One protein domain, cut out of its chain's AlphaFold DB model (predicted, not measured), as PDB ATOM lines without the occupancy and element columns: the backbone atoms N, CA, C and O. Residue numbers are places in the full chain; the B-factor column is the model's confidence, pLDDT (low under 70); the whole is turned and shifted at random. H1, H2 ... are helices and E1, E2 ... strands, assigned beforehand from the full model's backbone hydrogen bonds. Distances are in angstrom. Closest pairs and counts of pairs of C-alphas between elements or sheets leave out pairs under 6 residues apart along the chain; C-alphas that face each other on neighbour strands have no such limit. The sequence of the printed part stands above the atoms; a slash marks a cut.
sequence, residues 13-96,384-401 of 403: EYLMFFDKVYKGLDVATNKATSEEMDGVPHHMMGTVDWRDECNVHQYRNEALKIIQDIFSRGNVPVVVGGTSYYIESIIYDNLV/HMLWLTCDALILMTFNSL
ATOM      1  N   GLU A  13      16.359  75.891  55.401       76.44
ATOM      2  CA  GLU A  13      17.259  76.980  55.016       76.44
ATOM      3  C   GLU A  13      18.701  76.578  55.329       76.44
ATOM      4  O   GLU A  13      18.976  76.029  56.401       76.44
ATOM      5  N   TYR A  14      19.619  76.830  54.394       67.00
ATOM      6  CA  TYR A  14      21.010  76.395  54.502       67.00
ATOM      7  C   TYR A  14      21.905  77.490  55.078       67.00
ATOM      8  O   TYR A  14      21.849  78.637  54.648       67.00
ATOM      9  N   LEU A  15      22.774  77.128  56.018       66.31
ATOM     10  CA  LEU A  15      23.861  77.972  56.515       66.31
ATOM     11  C   LEU A  15      25.200  77.413  56.010       66.31
ATOM     12  O   LEU A  15      25.519  76.250  56.276       66.31
ATOM     13  N   MET A  16      25.960  78.235  55.280       64.62
ATOM     14  CA  MET A  16      27.183  77.830  54.573       64.62
ATOM     15  C   MET A  16      28.469  78.161  55.349       64.62
ATOM     16  O   MET A  16      28.503  79.097  56.142       64.62
ATOM     17  N   PHE A  17      29.530  77.384  55.094       63.97
ATOM     18  CA  PHE A  17      30.818  77.427  55.812       63.97
ATOM     19  C   PHE A  17      31.834  78.445  55.304       63.97
ATOM     20  O   PHE A  17      31.746  78.900  54.167       63.97
ATOM     21  N   PHE A  18      32.845  78.683  56.150       50.81
ATOM     22  CA  PHE A  18      33.950  79.641  56.024       50.81
ATOM     23  C   PHE A  18      34.501  79.866  54.607       50.81
ATOM     24  O   PHE A  18      34.453  80.989  54.113       50.81
ATOM     25  N   ASP A  19      34.941  78.818  53.906       49.84
ATOM     26  CA  ASP A  19      35.552  78.971  52.573       49.84
ATOM     27  C   ASP A  19      34.573  79.535  51.530       49.84
ATOM     28  O   ASP A  19      34.973  80.121  50.526       49.84
ATOM     29  N   LYS A  20      33.265  79.393  51.774       55.59
ATOM     30  CA  LYS A  20      32.189  79.906  50.917       55.59
ATOM     31  C   LYS A  20      31.684  81.279  51.361       55.59
ATOM     32  O   LYS A  20      30.827  81.834  50.671       55.59
ATOM     33  N   VAL A  21      32.211  81.838  52.454       64.31
ATOM     34  CA  VAL A  21      31.800  83.136  53.011       64.31
ATOM     35  C   VAL A  21      32.345  84.309  52.202       64.31
ATOM     36  O   VAL A  21      31.679  85.339  52.109       64.31
ATOM     37  N   TYR A  22      33.488  84.155  51.538       66.81
ATOM     38  CA  TYR A  22      34.102  85.227  50.753       66.81
ATOM     39  C   TYR A  22      33.375  85.516  49.435       66.81
ATOM     40  O   TYR A  22      32.911  84.605  48.755       66.81
ATOM     41  N   LYS A  23      33.277  86.787  49.041       68.19
ATOM     42  CA  LYS A  23      32.742  87.243  47.748       68.19
ATOM     43  C   LYS A  23      33.671  86.828  46.609       68.19
ATOM     44  O   LYS A  23      34.878  87.046  46.673       68.19
ATOM     45  N   GLY A  24      33.097  86.297  45.531       58.41
ATOM     46  CA  GLY A  24      33.871  85.748  44.413       58.41
ATOM     47  C   GLY A  24      34.577  84.437  44.773       58.41
ATOM     48  O   GLY A  24      34.277  83.828  45.792       58.41
ATOM     49  N   LEU A  25      35.504  83.975  43.926       55.44
ATOM     50  CA  LEU A  25      36.137  82.644  44.033       55.44
ATOM     51  C   LEU A  25      35.143  81.472  43.925       55.44
ATOM     52  O   LEU A  25      35.431  80.374  44.394       55.44
ATOM     53  N   ASP A  26      33.986  81.680  43.293       56.88
ATOM     54  CA  ASP A  26      32.861  80.734  43.309       56.88
ATOM     55  C   ASP A  26      33.238  79.347  42.762       56.88
ATOM     56  O   ASP A  26      32.878  78.332  43.352       56.88
ATOM     57  N   VAL A  27      34.046  79.311  41.696       48.19
ATOM     58  CA  VAL A  27      34.561  78.067  41.097       48.19
ATOM     59  C   VAL A  27      35.609  77.406  41.997       48.19
ATOM     60  O   VAL A  27      35.536  76.211  42.258       48.19
ATOM     61  N   ALA A  28      36.567  78.179  42.517       39.56
ATOM     62  CA  ALA A  28      37.656  77.653  43.344       39.56
ATOM     63  C   ALA A  28      37.169  77.126  44.707       39.56
ATOM     64  O   ALA A  28      37.737  76.186  45.250       39.56
ATOM     65  N   THR A  29      36.100  77.717  45.240       51.97
ATOM     66  CA  THR A  29      35.494  77.367  46.539       51.97
ATOM     67  C   THR A  29      34.257  76.475  46.392       51.97
ATOM     68  O   THR A  29      33.569  76.185  47.375       51.97
ATOM     69  N   ASN A  30      33.981  76.012  45.165       61.28
ATOM     70  CA  ASN A  30      32.896  75.096  44.825       61.28
ATOM     71  C   ASN A  30      31.533  75.548  45.394       61.28
ATOM     72  O   ASN A  30      30.842  74.788  46.089       61.28
ATOM     73  N   LYS A  31      31.182  76.827  45.206       67.75
ATOM     74  CA  LYS A  31      29.888  77.378  45.640       67.75
ATOM     75  C   LYS A  31      28.767  76.857  44.754       67.75
ATOM     76  O   LYS A  31      28.944  76.701  43.553       67.75
ATOM     77  N   ALA A  32      27.612  76.627  45.374       73.50
ATOM     78  CA  ALA A  32      26.428  76.196  44.649       73.50
ATOM     79  C   ALA A  32      25.962  77.312  43.708       73.50
ATOM     80  O   ALA A  32      25.875  78.480  44.100       73.50
ATOM     81  N   THR A  33      25.660  76.941  42.473       72.12
ATOM     82  CA  THR A  33      25.023  77.822  41.494       72.12
ATOM     83  C   THR A  33      23.565  78.085  41.872       72.12
ATOM     84  O   THR A  33      22.945  77.316  42.604       72.12
ATOM     85  N   SER A  34      22.966  79.157  41.342       76.50
ATOM     86  CA  SER A  34      21.547  79.457  41.596       76.50
ATOM     87  C   SER A  34      20.601  78.341  41.137       76.50
ATOM     88  O   SER A  34      19.525  78.189  41.709       76.50
ATOM     89  N   GLU A  35      21.006  77.567  40.128       71.56
ATOM     90  CA  GLU A  35      20.278  76.393  39.640       71.56
ATOM     91  C   GLU A  35      20.343  75.241  40.653       71.56
ATOM     92  O   GLU A  35      19.313  74.659  40.981       71.56
ATOM     93  N   GLU A  36      21.522  74.957  41.217       69.44
ATOM     94  CA  GLU A  36      21.709  73.919  42.246       69.44
ATOM     95  C   GLU A  36      21.058  74.268  43.588       69.44
ATOM     96  O   GLU A  36      20.669  73.373  44.336       69.44
ATOM     97  N   MET A  37      20.930  75.560  43.903       76.31
ATOM     98  CA  MET A  37      20.258  76.020  45.121       76.31
ATOM     99  C   MET A  37      18.749  75.731  45.114       76.31
ATOM    100  O   MET A  37      18.148  75.735  46.184       76.31
ATOM    101  N   ASP A  38      18.134  75.518  43.943       80.44
ATOM    102  CA  ASP A  38      16.707  75.185  43.755       80.44
ATOM    103  C   ASP A  38      15.742  76.072  44.574       80.44
ATOM    104  O   ASP A  38      14.765  75.627  45.174       80.44
ATOM    105  N   GLY A  39      16.058  77.368  44.662       78.62
ATOM    106  CA  GLY A  39      15.271  78.346  45.418       78.62
ATOM    107  C   GLY A  39      15.402  78.265  46.946       78.62
ATOM    108  O   GLY A  39      14.772  79.066  47.637       78.62
ATOM    109  N   VAL A  40      16.227  77.364  47.487       82.25
ATOM    110  CA  VAL A  40      16.495  77.269  48.926       82.25
ATOM    111  C   VAL A  40      17.439  78.399  49.362       82.25
ATOM    112  O   VAL A  40      18.539  78.527  48.810       82.25
ATOM    113  N   PRO A  41      17.076  79.213  50.372       84.00
ATOM    114  CA  PRO A  41      17.956  80.259  50.885       84.00
ATOM    115  C   PRO A  41      19.269  79.686  51.428       84.00
ATOM    116  O   PRO A  41      19.258  78.774  52.257       84.00
ATOM    117  N   HIS A  42      20.396  80.236  50.966       83.94
ATOM    118  CA  HIS A  42      21.732  79.938  51.484       83.94
ATOM    119  C   HIS A  42      22.293  81.181  52.172       83.94
ATOM    120  O   HIS A  42      22.535  82.209  51.540       83.94
ATOM    121  N   HIS A  43      22.499  81.079  53.476       85.25
ATOM    122  CA  HIS A  43      23.024  82.136  54.327       85.25
ATOM    123  C   HIS A  43      24.545  82.047  54.436       85.25
ATOM    124  O   HIS A  43      25.121  80.965  54.318       85.25
ATOM    125  N   MET A  44      25.190  83.189  54.688       81.25
ATOM    126  CA  MET A  44      26.651  83.327  54.800       81.25
ATOM    127  C   MET A  44      27.452  82.913  53.558       81.25
ATOM    128  O   MET A  44      28.663  82.794  53.636       81.25
ATOM    129  N   MET A  45      26.821  82.717  52.398       80.38
ATOM    130  CA  MET A  45      27.539  82.448  51.151       80.38
ATOM    131  C   MET A  45      27.873  83.764  50.439       80.38
ATOM    132  O   MET A  45      26.971  84.512  50.070       80.38
ATOM    133  N   GLY A  46      29.158  84.052  50.229       72.69
ATOM    134  CA  GLY A  46      29.607  85.259  49.530       72.69
ATOM    135  C   GLY A  46      29.274  86.571  50.246       72.69
ATOM    136  O   GLY A  46      29.013  87.578  49.589       72.69
ATOM    137  N   THR A  47      29.237  86.577  51.578       76.12
ATOM    138  CA  THR A  47      28.874  87.748  52.385       76.12
ATOM    139  C   THR A  47      30.065  88.628  52.785       76.12
ATOM    140  O   THR A  47      29.883  89.838  52.912       76.12
ATOM    141  N   VAL A  48      31.273  88.071  52.927       72.06
ATOM    142  CA  VAL A  48      32.499  88.776  53.376       72.06
ATOM    143  C   VAL A  48      33.374  89.158  52.174       72.06
ATOM    144  O   VAL A  48      33.449  88.398  51.215       72.06
ATOM    145  N   ASP A  49      33.997  90.342  52.144       68.06
ATOM    146  CA  ASP A  49      34.953  90.682  51.071       68.06
ATOM    147  C   ASP A  49      36.250  89.883  51.255       68.06
ATOM    148  O   ASP A  49      36.663  89.630  52.376       68.06
ATOM    149  N   TRP A  50      36.925  89.489  50.174       61.66
ATOM    150  CA  TRP A  50      38.177  88.723  50.274       61.66
ATOM    151  C   TRP A  50      39.314  89.496  50.960       61.66
ATOM    152  O   TRP A  50      40.322  88.897  51.323       61.66
ATOM    153  N   ARG A  51      39.175  90.821  51.097       56.09
ATOM    154  CA  ARG A  51      40.113  91.685  51.829       56.09
ATOM    155  C   ARG A  51      39.875  91.727  53.334       56.09
ATOM    156  O   ARG A  51      40.750  92.204  54.047       56.09
ATOM    157  N   ASP A  52      38.704  91.293  53.787       63.78
ATOM    158  CA  ASP A  52      38.320  91.346  55.191       63.78
ATOM    159  C   ASP A  52      38.581  89.982  55.826       63.78
ATOM    160  O   ASP A  52      38.142  88.962  55.305       63.78
ATOM    161  N   GLU A  53      39.262  89.935  56.964       61.97
ATOM    162  CA  GLU A  53      39.445  88.679  57.690       61.97
ATOM    163  C   GLU A  53      38.152  88.309  58.417       61.97
ATOM    164  O   GLU A  53      37.617  89.090  59.206       61.97
ATOM    165  N   CYS A  54      37.651  87.100  58.165       64.94
ATOM    166  CA  CYS A  54      36.615  86.500  58.990       64.94
ATOM    167  C   CYS A  54      37.283  85.507  59.946       64.94
ATOM    168  O   CYS A  54      38.002  84.614  59.509       64.94
ATOM    169  N   ASN A  55      37.066  85.659  61.250       72.81
ATOM    170  CA  ASN A  55      37.549  84.696  62.243       72.81
ATOM    171  C   ASN A  55      36.401  83.836  62.793       72.81
ATOM    172  O   ASN A  55      35.213  84.122  62.588       72.81
ATOM    173  N   VAL A  56      36.743  82.773  63.527       73.31
ATOM    174  CA  VAL A  56      35.754  81.826  64.066       73.31
ATOM    175  C   VAL A  56      34.734  82.494  64.999       73.31
ATOM    176  O   VAL A  56      33.562  82.111  65.002       73.31
ATOM    177  N   HIS A  57      35.135  83.524  65.752       78.56
ATOM    178  CA  HIS A  57      34.248  84.250  66.666       78.56
ATOM    179  C   HIS A  57      33.206  85.068  65.900       78.56
ATOM    180  O   HIS A  57      32.019  85.037  66.238       78.56
ATOM    181  N   GLN A  58      33.640  85.782  64.862       80.12
ATOM    182  CA  GLN A  58      32.770  86.562  63.987       80.12
ATOM    183  C   GLN A  58      31.790  85.652  63.247       80.12
ATOM    184  O   GLN A  58      30.585  85.909  63.272       80.12
ATOM    185  N   TYR A  59      32.286  84.549  62.676       82.56
ATOM    186  CA  TYR A  59      31.445  83.551  62.026       82.56
ATOM    187  C   TYR A  59      30.395  82.993  62.986       82.56
ATOM    188  O   TYR A  59      29.206  83.024  62.678       82.56
ATOM    189  N   ARG A  60      30.812  82.538  64.177       84.69
ATOM    190  CA  ARG A  60      29.908  82.007  65.206       84.69
ATOM    191  C   ARG A  60      28.814  83.016  65.539       84.69
ATOM    192  O   ARG A  60      27.639  82.668  65.541       84.69
ATOM    193  N   ASN A  61      29.189  84.255  65.842       85.81
ATOM    194  CA  ASN A  61      28.235  85.266  66.283       85.81
ATOM    195  C   ASN A  61      27.202  85.587  65.193       85.81
ATOM    196  O   ASN A  61      26.025  85.751  65.506       85.81
ATOM    197  N   GLU A  62      27.615  85.641  63.926       85.44
ATOM    198  CA  GLU A  62      26.704  85.906  62.810       85.44
ATOM    199  C   GLU A  62      25.822  84.694  62.481       85.44
ATOM    200  O   GLU A  62      24.601  84.820  62.368       85.44
ATOM    201  N   ALA A  63      26.412  83.497  62.456       87.88
ATOM    202  CA  ALA A  63      25.700  82.233  62.310       87.88
ATOM    203  C   ALA A  63      24.596  82.071  63.363       87.88
ATOM    204  O   ALA A  63      23.475  81.683  63.035       87.88
ATOM    205  N   LEU A  64      24.877  82.400  64.627       88.50
ATOM    206  CA  LEU A  64      23.900  82.290  65.710       88.50
ATOM    207  C   LEU A  64      22.715  83.247  65.543       88.50
ATOM    208  O   LEU A  64      21.585  82.845  65.827       88.50
ATOM    209  N   LYS A  65      22.938  84.472  65.047       90.00
ATOM    210  CA  LYS A  65      21.842  85.405  64.727       90.00
ATOM    211  C   LYS A  65      20.950  84.839  63.626       90.00
ATOM    212  O   LYS A  65      19.732  84.832  63.771       90.00
ATOM    213  N   ILE A  66      21.559  84.320  62.561       89.94
ATOM    214  CA  ILE A  66      20.845  83.732  61.421       89.94
ATOM    215  C   ILE A  66      20.049  82.500  61.860       89.94
ATOM    216  O   ILE A  66      18.882  82.358  61.512       89.94
ATOM    217  N   ILE A  67      20.639  81.627  62.677       89.50
ATOM    218  CA  ILE A  67      19.964  80.443  63.219       89.50
ATOM    219  C   ILE A  67      18.734  80.843  64.048       89.50
ATOM    220  O   ILE A  67      17.664  80.254  63.880       89.50
ATOM    221  N   GLN A  68      18.855  81.852  64.917       87.94
ATOM    222  CA  GLN A  68      17.722  82.366  65.696       87.94
ATOM    223  C   GLN A  68      16.624  82.949  64.799       87.94
ATOM    224  O   GLN A  68      15.442  82.695  65.029       87.94
ATOM    225  N   ASP A  69      17.011  83.687  63.763       90.69
ATOM    226  CA  ASP A  69      16.103  84.273  62.782       90.69
ATOM    227  C   ASP A  69      15.351  83.190  61.974       90.69
ATOM    228  O   ASP A  69      14.121  83.236  61.883       90.69
ATOM    229  N   ILE A  70      16.040  82.138  61.510       89.31
ATOM    230  CA  ILE A  70      15.429  80.967  60.845       89.31
ATOM    231  C   ILE A  70      14.423  80.275  61.775       89.31
ATOM    232  O   ILE A  70      13.281  80.018  61.378       89.31
ATOM    233  N   PHE A  71      14.801  80.021  63.034       87.50
ATOM    234  CA  PHE A  71      13.885  79.436  64.014       87.50
ATOM    235  C   PHE A  71      12.665  80.329  64.271       87.50
ATOM    236  O   PHE A  71      11.553  79.817  64.406       87.50
ATOM    237  N   SER A  72      12.839  81.655  64.296       89.50
ATOM    238  CA  SER A  72      11.742  82.608  64.502       89.50
ATOM    239  C   SER A  72      10.705  82.584  63.371       89.50
ATOM    240  O   SER A  72       9.515  82.795  63.621       89.50
ATOM    241  N   ARG A  73      11.125  82.237  62.145       90.44
ATOM    242  CA  ARG A  73      10.235  82.003  60.993       90.44
ATOM    243  C   ARG A  73       9.536  80.641  61.019       90.44
ATOM    244  O   ARG A  73       8.654  80.400  60.197       90.44
ATOM    245  N   GLY A  74       9.889  79.764  61.959       86.94
ATOM    246  CA  GLY A  74       9.371  78.396  62.039       86.94
ATOM    247  C   GLY A  74      10.026  77.425  61.052       86.94
ATOM    248  O   GLY A  74       9.475  76.348  60.817       86.94
ATOM    249  N   ASN A  75      11.179  77.800  60.493       87.06
ATOM    250  CA  ASN A  75      11.974  76.980  59.586       87.06
ATOM    251  C   ASN A  75      13.073  76.227  60.347       87.06
ATOM    252  O   ASN A  75      13.364  76.520  61.510       87.06
ATOM    253  N   VAL A  76      13.669  75.225  59.697       84.81
ATOM    254  CA  VAL A  76      14.754  74.427  60.287       84.81
ATOM    255  C   VAL A  76      16.089  74.848  59.667       84.81
ATOM    256  O   VAL A  76      16.251  74.701  58.452       84.81
ATOM    257  N   PRO A  77      17.049  75.344  60.470       86.56
ATOM    258  CA  PRO A  77      18.375  75.683  59.980       86.56
ATOM    259  C   PRO A  77      19.176  74.408  59.708       86.56
ATOM    260  O   PRO A  77      19.295  73.536  60.570       86.56
ATOM    261  N   VAL A  78      19.755  74.314  58.513       87.00
ATOM    262  CA  VAL A  78      20.624  73.209  58.104       87.00
ATOM    263  C   VAL A  78      22.027  73.749  57.861       87.00
ATOM    264  O   VAL A  78      22.282  74.473  56.905       87.00
ATOM    265  N   VAL A  79      22.952  73.397  58.748       84.38
ATOM    266  CA  VAL A  79      24.349  73.847  58.704       84.38
ATOM    267  C   VAL A  79      25.158  72.869  57.840       84.38
ATOM    268  O   VAL A  79      25.208  71.683  58.164       84.38
ATOM    269  N   VAL A  80      25.754  73.330  56.730       76.81
ATOM    270  CA  VAL A  80      26.367  72.454  55.704       76.81
ATOM    271  C   VAL A  80      27.793  72.874  55.350       76.81
ATOM    272  O   VAL A  80      27.999  73.897  54.701       76.81
ATOM    273  N   GLY A  81      28.780  72.035  55.682       70.38
ATOM    274  CA  GLY A  81      30.170  72.193  55.240       70.38
ATOM    275  C   GLY A  81      31.137  71.173  55.846       70.38
ATOM    276  O   GLY A  81      30.717  70.262  56.555       70.38
ATOM    277  N   GLY A  82      32.426  71.302  55.507       62.09
ATOM    278  CA  GLY A  82      33.471  70.315  55.825       62.09
ATOM    279  C   GLY A  82      34.422  70.685  56.968       62.09
ATOM    280  O   GLY A  82      35.216  69.843  57.382       62.09
ATOM    281  N   THR A  83      34.357  71.913  57.492       65.00
ATOM    282  CA  THR A  83      35.309  72.410  58.499       65.00
ATOM    283  C   THR A  83      34.763  72.194  59.908       65.00
ATOM    284  O   THR A  83      34.035  73.036  60.434       65.00
ATOM    285  N   SER A  84      35.116  71.064  60.531       69.44
ATOM    286  CA  SER A  84      34.592  70.648  61.843       69.44
ATOM    287  C   SER A  84      34.692  71.738  62.915       69.44
ATOM    288  O   SER A  84      33.718  71.979  63.616       69.44
ATOM    289  N   TYR A  85      35.800  72.480  62.966       73.00
ATOM    290  CA  TYR A  85      36.032  73.528  63.968       73.00
ATOM    291  C   TYR A  85      34.955  74.638  63.978       73.00
ATOM    292  O   TYR A  85      34.481  75.061  65.031       73.00
ATOM    293  N   TYR A  86      34.482  75.058  62.802       74.88
ATOM    294  CA  TYR A  86      33.435  76.079  62.666       74.88
ATOM    295  C   TYR A  86      32.025  75.521  62.963       74.88
ATOM    296  O   TYR A  86      31.143  76.266  63.388       74.88
ATOM    297  N   ILE A  87      31.793  74.212  62.766       77.69
ATOM    298  CA  ILE A  87      30.560  73.529  63.209       77.69
ATOM    299  C   ILE A  87      30.535  73.509  64.740       77.69
ATOM    300  O   ILE A  87      29.528  73.830  65.376       77.69
ATOM    301  N   GLU A  88      31.663  73.122  65.329       76.56
ATOM    302  CA  GLU A  88      31.835  72.963  66.764       76.56
ATOM    303  C   GLU A  88      31.630  74.293  67.500       76.56
ATOM    304  O   GLU A  88      30.924  74.309  68.507       76.56
ATOM    305  N   SER A  89      32.115  75.420  66.964       81.00
ATOM    306  CA  SER A  89      31.922  76.745  67.579       81.00
ATOM    307  C   SER A  89      30.451  77.192  67.677       81.00
ATOM    308  O   SER A  89      30.092  77.940  68.590       81.00
ATOM    309  N   ILE A  90      29.582  76.723  66.773       82.56
ATOM    310  CA  ILE A  90      28.134  76.995  66.796       82.56
ATOM    311  C   ILE A  90      27.431  76.102  67.824       82.56
ATOM    312  O   ILE A  90      26.551  76.556  68.561       82.56
ATOM    313  N   ILE A  91      27.791  74.818  67.840       81.75
ATOM    314  CA  ILE A  91      27.078  73.774  68.583       81.75
ATOM    315  C   ILE A  91      27.442  73.787  70.064       81.75
ATOM    316  O   ILE A  91      26.584  73.520  70.908       81.75
ATOM    317  N   TYR A  92      28.691  74.098  70.381       74.19
ATOM    318  CA  TYR A  92      29.216  74.064  71.733       74.19
ATOM    319  C   TYR A  92      29.220  75.453  72.370       74.19
ATOM    320  O   TYR A  92      29.634  76.439  71.761       74.19
ATOM    321  N   ASP A  93      28.758  75.540  73.616       65.00
ATOM    322  CA  ASP A  93      28.636  76.829  74.303       65.00
ATOM    323  C   ASP A  93      29.999  77.388  74.754       65.00
ATOM    324  O   ASP A  93      30.210  78.597  74.720       65.00
ATOM    325  N   ASN A  94      30.956  76.498  75.064       58.47
ATOM    326  CA  ASN A  94      32.202  76.835  75.771       58.47
ATOM    327  C   ASN A  94      33.495  76.538  74.983       58.47
ATOM    328  O   ASN A  94      34.575  76.580  75.562       58.47
ATOM    329  N   LEU A  95      33.408  76.181  73.695       54.16
ATOM    330  CA  LEU A  95      34.581  75.737  72.918       54.16
ATOM    331  C   LEU A  95      35.484  76.895  72.463       54.16
ATOM    332  O   LEU A  95      36.661  76.701  72.196       54.16
ATOM    333  N   VAL A  96      34.922  78.100  72.379       55.44
ATOM    334  CA  VAL A  96      35.612  79.317  71.951       55.44
ATOM    335  C   VAL A  96      35.433  80.343  73.069       55.44
ATOM    336  O   VAL A  96      34.377  80.983  73.160       55.44
ATOM    337  N   HIS A 384      20.985  67.236  65.270       76.31
ATOM    338  CA  HIS A 384      21.141  66.062  64.417       76.31
ATOM    339  C   HIS A 384      22.336  66.264  63.486       76.31
ATOM    340  O   HIS A 384      22.296  67.102  62.592       76.31
ATOM    341  N   MET A 385      23.399  65.487  63.693       75.12
ATOM    342  CA  MET A 385      24.571  65.491  62.816       75.12
ATOM    343  C   MET A 385      24.454  64.384  61.770       75.12
ATOM    344  O   MET A 385      24.329  63.206  62.110       75.12
ATOM    345  N   LEU A 386      24.531  64.765  60.497       73.12
ATOM    346  CA  LEU A 386      24.549  63.850  59.360       73.12
ATOM    347  C   LEU A 386      25.931  63.912  58.714       73.12
ATOM    348  O   LEU A 386      26.297  64.926  58.127       73.12
ATOM    349  N   TRP A 387      26.703  62.830  58.824       67.06
ATOM    350  CA  TRP A 387      27.999  62.724  58.159       67.06
ATOM    351  C   TRP A 387      27.850  61.943  56.857       67.06
ATOM    352  O   TRP A 387      27.495  60.763  56.873       67.06
ATOM    353  N   LEU A 388      28.144  62.588  55.731       66.25
ATOM    354  CA  LEU A 388      28.180  61.937  54.425       66.25
ATOM    355  C   LEU A 388      29.620  61.515  54.124       66.25
ATOM    356  O   LEU A 388      30.517  62.343  54.004       66.25
ATOM    357  N   THR A 389      29.847  60.210  54.028       58.06
ATOM    358  CA  THR A 389      31.106  59.642  53.537       58.06
ATOM    359  C   THR A 389      30.905  59.165  52.105       58.06
ATOM    360  O   THR A 389      30.042  58.319  51.874       58.06
ATOM    361  N   CYS A 390      31.708  59.644  51.158       58.91
ATOM    362  CA  CYS A 390      31.796  59.060  49.821       58.91
ATOM    363  C   CYS A 390      33.144  58.351  49.633       58.91
ATOM    364  O   CYS A 390      34.147  58.730  50.242       58.91
ATOM    365  N   ASP A 391      33.160  57.309  48.802       59.97
ATOM    366  CA  ASP A 391      34.389  56.611  48.420       59.97
ATOM    367  C   ASP A 391      35.330  57.575  47.673       59.97
ATOM    368  O   ASP A 391      34.878  58.383  46.855       59.97
ATOM    369  N   ALA A 392      36.635  57.502  47.938       50.31
ATOM    370  CA  ALA A 392      37.633  58.383  47.327       50.31
ATOM    371  C   ALA A 392      37.633  58.266  45.789       50.31
ATOM    372  O   ALA A 392      37.815  59.261  45.089       50.31
ATOM    373  N   LEU A 393      37.333  57.071  45.265       50.94
ATOM    374  CA  LEU A 393      37.157  56.822  43.830       50.94
ATOM    375  C   LEU A 393      35.983  57.614  43.227       50.94
ATOM    376  O   LEU A 393      36.080  58.096  42.099       50.94
ATOM    377  N   ILE A 394      34.897  57.816  43.977       56.50
ATOM    378  CA  ILE A 394      33.719  58.563  43.506       56.50
ATOM    379  C   ILE A 394      34.030  60.066  43.439       56.50
ATOM    380  O   ILE A 394      33.673  60.720  42.461       56.50
ATOM    381  N   LEU A 395      34.765  60.595  44.425       48.03
ATOM    382  CA  LEU A 395      35.247  61.985  44.431       48.03
ATOM    383  C   LEU A 395      36.186  62.285  43.253       48.03
ATOM    384  O   LEU A 395      36.076  63.336  42.626       48.03
ATOM    385  N   MET A 396      37.087  61.354  42.919       44.19
ATOM    386  CA  MET A 396      38.034  61.531  41.811       44.19
ATOM    387  C   MET A 396      37.356  61.514  40.435       44.19
ATOM    388  O   MET A 396      37.719  62.310  39.572       44.19
ATOM    389  N   THR A 397      36.339  60.666  40.240       46.53
ATOM    390  CA  THR A 397      35.577  60.615  38.975       46.53
ATOM    391  C   THR A 397      34.788  61.907  38.713       46.53
ATOM    392  O   THR A 397      34.577  62.278  37.561       46.53
ATOM    393  N   PHE A 398      34.377  62.626  39.764       41.94
ATOM    394  CA  PHE A 398      33.703  63.922  39.627       41.94
ATOM    395  C   PHE A 398      34.650  65.031  39.148       41.94
ATOM    396  O   PHE A 398      34.256  65.857  38.329       41.94
ATOM    397  N   ASN A 399      35.917  65.016  39.581       40.62
ATOM    398  CA  ASN A 399      36.914  65.994  39.135       40.62
ATOM    399  C   ASN A 399      37.336  65.804  37.670       40.62
ATOM    400  O   ASN A 399      37.668  66.784  37.010       40.62
ATOM    401  N   SER A 400      37.299  64.580  37.129       39.47
ATOM    402  CA  SER A 400      37.641  64.341  35.718       39.47
ATOM    403  C   SER A 400      36.518  64.688  34.734       39.47
ATOM    404  O   SER A 400      36.735  64.619  33.531       39.47
ATOM    405  N   LEU A 401      35.311  64.999  35.221       37.84
ATOM    406  CA  LEU A 401      34.187  65.463  34.397       37.84
ATOM    407  C   LEU A 401      34.119  66.999  34.292       37.84
ATOM    408  O   LEU A 401      33.319  67.507  33.513       37.84
TER     409      LEU A 401
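What this domain is: This is residues 13 to 96 and 384 to 401 of the 403 residues of the protein "tRNA dimethylallyltransferase" of Aphis craccivora (UniProt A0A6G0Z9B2). A very small sheet, the two parallel strands E1 and E2, is covered by one long helix, H1, while the shorter H2 packs on H1; a long loop, residues 17 to 55, winds out from the E1 side, and a tail, residues 388 to 401 with H3, sticks out from this body. The printed part has 102 residues, with three named helices and two named strands in the order E1 H1 E2 H2 H3. The class is mixed, helices and strands, though under half of the residues are in named elements. The whole is compact, with a radius of gyration of the C-alphas of 14.7 A and spans of 40 by 34 by 30 A.

Where its parts are: E1, residues 13 to 16, begins with C-alpha 13 at (17.259, 76.980, 55.016) and is 10.0 A long. H1, residues 56 to 72, is 24.0 A long and starts at C-alpha 56, (35.754, 81.826, 64.066). E2, residues 76 to 80, measures 12.6 A. H2, residues 84 to 91, measures 10.6 A. H3, residues 392 to 399, measures 11.2 A and ends with C-alpha 399 at (36.914, 65.994, 39.135).

How they stand to each other: E1 and E2 are parallel neighbours at 27 degrees, with N 15 and O 78 within hydrogen-bond range at 2.8 A. Residues 14 to 15 of E1 also pair, parallel, with residues 42 to 43. E1, H1 and E2 form a strand-helix-strand unit, two parallel strands with a helix between them in the chain, with a right-handed crossover. The closest C-alphas of H1 and E2, Ile 67 and Pro 77, are 6.0 A apart. H1 and H2 touch, closest at the C-alphas of Arg 60 and Ile 90, 5.5 A, at a steep tilt of 48 degrees, the same way. H3 is apart from H1. In H1 and H3 every O i to N i+4 pair is within hydrogen-bond range; in H2, 3 of 4.

The domain as a whole: The C-alphas of Asn 94 and Leu 401, the two farthest apart, are 43.0 A apart. Residues 97 to 383 are not printed, and C-alphas 96 and 384 are 21.0 A apart across the cut. The link from E1 to H1 is long, with 39 residues. Mean pLDDT of the printed part is 70.2; 47 residues are under 70, among them 14 to 31 and 387 to 401.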